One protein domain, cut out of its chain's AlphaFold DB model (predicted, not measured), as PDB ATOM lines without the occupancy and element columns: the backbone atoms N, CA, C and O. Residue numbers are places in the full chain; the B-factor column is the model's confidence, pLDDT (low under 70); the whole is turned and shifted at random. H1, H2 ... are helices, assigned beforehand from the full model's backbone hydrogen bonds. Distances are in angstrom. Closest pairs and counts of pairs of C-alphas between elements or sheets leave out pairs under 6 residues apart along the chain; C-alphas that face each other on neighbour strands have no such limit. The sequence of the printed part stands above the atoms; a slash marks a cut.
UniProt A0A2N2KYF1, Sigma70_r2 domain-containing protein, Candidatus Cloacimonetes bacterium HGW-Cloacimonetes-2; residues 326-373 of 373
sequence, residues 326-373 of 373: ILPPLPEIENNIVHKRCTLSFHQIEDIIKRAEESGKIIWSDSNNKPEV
ATOM      1  N   ILE A 326      58.770 135.313  35.934       71.00
ATOM      2  CA  ILE A 326      57.428 135.005  35.446       71.00
ATOM      3  C   ILE A 326      57.481 133.584  34.895       71.00
ATOM      4  O   ILE A 326      58.147 133.307  33.894       71.00
ATOM      5  N   LEU A 327      56.798 132.675  35.586       70.88
ATOM      6  CA  LEU A 327      56.694 131.286  35.163       70.88
ATOM      7  C   LEU A 327      55.528 131.152  34.175       70.88
ATOM      8  O   LEU A 327      54.444 131.672  34.456       70.88
ATOM      9  N   PRO A 328      55.697 130.446  33.041       72.25
ATOM     10  CA  PRO A 328      54.540 129.956  32.306       72.25
ATOM     11  C   PRO A 328      53.735 129.005  33.209       72.25
ATOM     12  O   PRO A 328      54.288 128.480  34.176       72.25
ATOM     13  N   PRO A 329      52.453 128.746  32.908       73.94
ATOM     14  CA  PRO A 329      51.680 127.745  33.638       73.94
ATOM     15  C   PRO A 329      52.429 126.405  33.612       73.94
ATOM     16  O   PRO A 329      52.670 125.830  32.548       73.94
ATOM     17  N   LEU A 330      52.872 125.955  34.789       81.56
ATOM     18  CA  LEU A 330      53.577 124.691  34.980       81.56
ATOM     19  C   LEU A 330      52.550 123.672  35.481       81.56
ATOM     20  O   LEU A 330      52.170 123.754  36.651       81.56
ATOM     21  N   PRO A 331      52.116 122.699  34.652       82.88
ATOM     22  CA  PRO A 331      51.065 121.754  35.033       82.88
ATOM     23  C   PRO A 331      51.388 120.994  36.320       82.88
ATOM     24  O   PRO A 331      50.500 120.683  37.100       82.88
ATOM     25  N   GLU A 332      52.671 120.725  36.577       83.50
ATOM     26  CA  GLU A 332      53.136 120.085  37.811       83.50
ATOM     27  C   GLU A 332      52.815 120.916  39.059       83.50
ATOM     28  O   GLU A 332      52.442 120.350  40.081       83.50
ATOM     29  N   ILE A 333      52.909 122.244  38.984       82.75
ATOM     30  CA  ILE A 333      52.528 123.125  40.091       82.75
ATOM     31  C   ILE A 333      51.007 123.262  40.130       82.75
ATOM     32  O   ILE A 333      50.416 123.075  41.188       82.75
ATOM     33  N   GLU A 334      50.366 123.527  38.988       82.00
ATOM     34  CA  GLU A 334      48.914 123.746  38.901       82.00
ATOM     35  C   GLU A 334      48.101 122.555  39.414       82.00
ATOM     36  O   GLU A 334      47.174 122.738  40.202       82.00
ATOM     37  N   ASN A 335      48.493 121.334  39.048       83.75
ATOM     38  CA  ASN A 335      47.829 120.105  39.490       83.75
ATOM     39  C   ASN A 335      47.989 119.843  40.995       83.75
ATOM     40  O   ASN A 335      47.243 119.046  41.559       83.75
ATOM     41  N   ASN A 336      48.950 120.503  41.647       83.31
ATOM     42  CA  ASN A 336      49.193 120.413  43.084       83.31
ATOM     43  C   ASN A 336      48.666 121.638  43.849       83.31
ATOM     44  O   ASN A 336      48.971 121.813  45.030       83.31
ATOM     45  N   ILE A 337      47.867 122.498  43.211       79.50
ATOM     46  CA  ILE A 337      47.128 123.548  43.913       79.50
ATOM     47  C   ILE A 337      45.784 122.974  44.368       79.50
ATOM     48  O   ILE A 337      44.839 122.864  43.589       79.50
ATOM     49  N   VAL A 338      45.676 122.668  45.658       71.50
ATOM     50  CA  VAL A 338      44.426 122.246  46.305       71.50
ATOM     51  C   VAL A 338      43.969 123.369  47.230       71.50
ATOM     52  O   VAL A 338      44.755 123.899  48.009       71.50
ATOM     53  N   HIS A 339      42.708 123.793  47.116       70.56
ATOM     54  CA  HIS A 339      42.139 124.867  47.951       70.56
ATOM     55  C   HIS A 339      42.971 126.168  47.946       70.56
ATOM     56  O   HIS A 339      43.100 126.854  48.958       70.56
ATOM     57  N   LYS A 340      43.555 126.506  46.782       70.25
ATOM     58  CA  LYS A 340      44.459 127.658  46.583       70.25
ATOM     59  C   LYS A 340      45.750 127.616  47.422       70.25
ATOM     60  O   LYS A 340      46.455 128.618  47.492       70.25
ATOM     61  N   ARG A 341      46.110 126.456  47.980       69.69
ATOM     62  CA  ARG A 341      47.434 126.163  48.541       69.69
ATOM     63  C   ARG A 341      48.181 125.195  47.634       69.69
ATOM     64  O   ARG A 341      47.606 124.231  47.141       69.69
ATOM     65  N   CYS A 342      49.469 125.446  47.429       78.50
ATOM     66  CA  CYS A 342      50.337 124.464  46.796       78.50
ATOM     67  C   CYS A 342      50.679 123.383  47.829       78.50
ATOM     68  O   CYS A 342      51.151 123.707  48.918       78.50
ATOM     69  N   THR A 343      50.413 122.119  47.508       81.69
ATOM     70  CA  THR A 343      50.746 120.969  48.368       81.69
ATOM     71  C   THR A 343      52.216 120.566  48.267       81.69
ATOM     72  O   THR A 343      52.694 119.762  49.064       81.69
ATOM     73  N   LEU A 344      52.939 121.125  47.295       83.94
ATOM     74  CA  LEU A 344      54.363 120.896  47.125       83.94
ATOM     75  C   LEU A 344      55.151 121.628  48.208       83.94
ATOM     76  O   LEU A 344      54.893 122.789  48.530       83.94
ATOM     77  N   SER A 345      56.163 120.949  48.733       84.19
ATOM     78  CA  SER A 345      57.191 121.595  49.538       84.19
ATOM     79  C   SER A 345      57.979 122.602  48.701       84.19
ATOM     80  O   SER A 345      58.081 122.486  47.479       84.19
ATOM     81  N   PHE A 346      58.601 123.564  49.379       80.44
ATOM     82  CA  PHE A 346      59.450 124.559  48.732       80.44
ATOM     83  C   PHE A 346      60.545 123.920  47.858       80.44
ATOM     84  O   PHE A 346      60.693 124.312  46.709       80.44
ATOM     85  N   HIS A 347      61.213 122.863  48.344       82.88
ATOM     86  CA  HIS A 347      62.232 122.137  47.571       82.88
ATOM     87  C   HIS A 347      61.663 121.501  46.296       82.88
ATOM     88  O   HIS A 347      62.284 121.556  45.243       82.88
ATOM     89  N   GLN A 348      60.458 120.926  46.364       86.56
ATOM     90  CA  GLN A 348      59.813 120.359  45.177       86.56
ATOM     91  C   GLN A 348      59.478 121.442  44.153       86.56
ATOM     92  O   GLN A 348      59.616 121.212  42.956       86.56
ATOM     93  N   ILE A 349      59.053 122.624  44.606       84.94
ATOM     94  CA  ILE A 349      58.809 123.764  43.719       84.94
ATOM     95  C   ILE A 349      60.126 124.225  43.082       84.94
ATOM     96  O   ILE A 349      60.159 124.431  41.871       84.94
ATOM     97  N   GLU A 350      61.207 124.337  43.856       83.75
ATOM     98  CA  GLU A 350      62.537 124.690  43.340       83.75
ATOM     99  C   GLU A 350      63.035 123.693  42.290       83.75
ATOM    100  O   GLU A 350      63.477 124.111  41.222       83.75
ATOM    101  N   ASP A 351      62.896 122.390  42.532       85.88
ATOM    102  CA  ASP A 351      63.277 121.353  41.568       85.88
ATOM    103  C   ASP A 351      62.473 121.462  40.266       85.88
ATOM    104  O   ASP A 351      63.024 121.343  39.167       85.88
ATOM    105  N   ILE A 352      61.164 121.715  40.362       85.69
ATOM    106  CA  ILE A 352      60.301 121.909  39.190       85.69
ATOM    107  C   ILE A 352      60.732 123.151  38.407       85.69
ATOM    108  O   ILE A 352      60.840 123.092  37.178       85.69
ATOM    109  N   ILE A 353      61.004 124.256  39.103       83.06
ATOM    110  CA  ILE A 353      61.493 125.498  38.498       83.06
ATOM    111  C   ILE A 353      62.833 125.235  37.806       83.06
ATOM    112  O   ILE A 353      62.953 125.522  36.620       83.06
ATOM    113  N   LYS A 354      63.790 124.584  38.469       84.00
ATOM    114  CA  LYS A 354      65.106 124.260  37.903       84.00
ATOM    115  C   LYS A 354      65.008 123.411  36.634       84.00
ATOM    116  O   LYS A 354      65.646 123.722  35.631       84.00
ATOM    117  N   ARG A 355      64.147 122.389  36.615       83.69
ATOM    118  CA  ARG A 355      63.883 121.606  35.392       83.69
ATOM    119  C   ARG A 355      63.262 122.457  34.284       83.69
ATOM    120  O   ARG A 355      63.589 122.292  33.108       83.69
ATOM    121  N   ALA A 356      62.364 123.374  34.639       81.19
ATOM    122  CA  ALA A 356      61.779 124.302  33.680       81.19
ATOM    123  C   ALA A 356      62.827 125.293  33.128       81.19
ATOM    124  O   ALA A 356      62.782 125.602  31.931       81.19
ATOM    125  N   GLU A 357      63.802 125.716  33.939       79.44
ATOM    126  CA  GLU A 357      64.938 126.550  33.522       79.44
ATOM    127  C   GLU A 357      65.833 125.808  32.532       79.44
ATOM    128  O   GLU A 357      66.135 126.343  31.465       79.44
ATOM    129  N   GLU A 358      66.202 124.564  32.846       82.06
ATOM    130  CA  GLU A 358      67.002 123.693  31.974       82.06
ATOM    131  C   GLU A 358      66.318 123.463  30.617       82.06
ATOM    132  O   GLU A 358      66.982 123.338  29.588       82.06
ATOM    133  N   SER A 359      64.982 123.481  30.592       77.88
ATOM    134  CA  SER A 359      64.182 123.378  29.367       77.88
ATOM    135  C   SER A 359      63.981 124.704  28.609       77.88
ATOM    136  O   SER A 359      63.328 124.710  27.564       77.88
ATOM    137  N   GLY A 360      64.509 125.825  29.117       73.19
ATOM    138  CA  GLY A 360      64.427 127.146  28.483       73.19
ATOM    139  C   GLY A 360      63.047 127.812  28.541       73.19
ATOM    140  O   GLY A 360      62.758 128.687  27.728       73.19
ATOM    141  N   LYS A 361      62.171 127.400  29.466       68.38
ATOM    142  CA  LYS A 361      60.771 127.859  29.529       68.38
ATOM    143  C   LYS A 361      60.530 129.056  30.456       68.38
ATOM    144  O   LYS A 361      59.407 129.547  30.505       68.38
ATOM    145  N   ILE A 362      61.537 129.521  31.196       69.88
ATOM    146  CA  ILE A 362      61.378 130.566  32.220       69.88
ATOM    147  C   ILE A 362      61.869 131.921  31.713       69.88
ATOM    148  O   ILE A 362      62.972 132.032  31.178       69.88
ATOM    149  N   ILE A 363      61.052 132.956  31.935       67.06
ATOM    150  CA  ILE A 363      61.402 134.351  31.668       67.06
ATOM    151  C   ILE A 363      61.793 135.003  32.996       67.06
ATOM    152  O   ILE A 363      60.953 135.252  33.865       67.06
ATOM    153  N   TRP A 364      63.086 135.269  33.151       65.62
ATOM    154  CA  TRP A 364      63.628 135.996  34.296       65.62
ATOM    155  C   TRP A 364      63.369 137.493  34.157       65.62
ATOM    156  O   TRP A 364      63.486 138.036  33.058       65.62
ATOM    157  N   SER A 365      63.021 138.153  35.264       56.16
ATOM    158  CA  SER A 365      62.832 139.610  35.291       56.16
ATOM    159  C   SER A 365      64.152 140.367  35.120       56.16
ATOM    160  O   SER A 365      64.132 141.444  34.544       56.16
ATOM    161  N   ASP A 366      65.283 139.772  35.524       55.84
ATOM    162  CA  ASP A 366      66.633 140.300  35.317       55.84
ATOM    163  C   ASP A 366      67.644 139.174  35.054       55.84
ATOM    164  O   ASP A 366      67.737 138.202  35.808       55.84
ATOM    165  N   SER A 367      68.478 139.326  34.022       46.53
ATOM    166  CA  SER A 367      69.549 138.379  33.668       46.53
ATOM    167  C   SER A 367      70.670 138.267  34.717       46.53
ATOM    168  O   SER A 367      71.470 137.334  34.643       46.53
ATOM    169  N   ASN A 368      70.707 139.171  35.703       45.00
ATOM    170  CA  ASN A 368      71.712 139.223  36.772       45.00
ATOM    171  C   ASN A 368      71.250 138.618  38.111       45.00
ATOM    172  O   ASN A 368      72.039 138.580  39.048       45.00
ATOM    173  N   ASN A 369      70.006 138.139  38.217       44.44
ATOM    174  CA  ASN A 369      69.426 137.618  39.463       44.44
ATOM    175  C   ASN A 369      69.274 136.084  39.464       44.44
ATOM    176  O   ASN A 369      68.351 135.539  40.070       44.44
ATOM    177  N   LYS A 370      70.190 135.367  38.795       44.50
ATOM    178  CA  LYS A 370      70.350 133.929  39.044       44.50
ATOM    179  C   LYS A 370      70.808 133.750  40.496       44.50
ATOM    180  O   LYS A 370      71.808 134.367  40.860       44.50
ATOM    181  N   PRO A 371      70.124 132.948  41.326       41.09
ATOM    182  CA  PRO A 371      70.659 132.610  42.636       41.09
ATOM    183  C   PRO A 371      71.998 131.883  42.444       41.09
ATOM    184  O   PRO A 371      72.076 130.904  41.700       41.09
ATOM    185  N   GLU A 372      73.057 132.384  43.082       40.22
ATOM    186  CA  GLU A 372      74.193 131.523  43.398       40.22
ATOM    187  C   GLU A 372      73.702 130.465  44.395       40.22
ATOM    188  O   GLU A 372      72.937 130.780  45.309       40.22
ATOM    189  N   VAL A 373      74.081 129.220  44.100       37.84
ATOM    190  CA  VAL A 373      73.596 127.953  44.675       37.84
ATOM    191  C   VAL A 373      73.598 127.928  46.197       37.84
ATOM    192  O   VAL A 373      74.626 128.329  46.789       37.84
TER     193      VAL A 373
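This is residues 326 to 373 of the 373 residues of the protein "Sigma70_r2 domain-containing protein" of Candidatus Cloacimonetes bacterium HGW-Cloacimonetes-2 (UniProt A0A2N2KYF1). Little regular structure is here: one longer helix, H2, and one short helix, H1, among loops, with a small turn of chain round His 339 at one end of the long axis and a free tail, residues 366 to 373, sticking out at the other. Printed are 48 residues with two named helices, H1 then H2, and no named strand; the class is all helix, with 17 residues in named elements. It is elongated, 35 by 20 by 17 A, and only just loose, close to compact, with a radius of gyration of the C-alphas of 11.7 A.

Find C-alpha 331 at (51.065, 121.754, 35.033), where H1, residues 331 to 334, begins. H2, residues 346 to 358, runs 18.4 A to C-alpha 358 at (67.002, 123.693, 31.974).

H1 and H2 only just touch, with 3 pairs of C-alphas within 8 A, through residues 349 to 352 of H2 alone; the closest C-alphas, of Ile 333 and Ile 349, are 7.3 A apart. In H2 every O i to N i+4 pair is within hydrogen-bond range; H1 is too short for one. Between them, residues 337 to 338 pair antiparallel with 341 to 342.

The farthest C-alphas, of His 339 and Asn 368, are 34.7 A apart. The printed part has no cut, and the link H1 to H2 is long. Confidence is under 70 at residue 341 and residues 361 to 373.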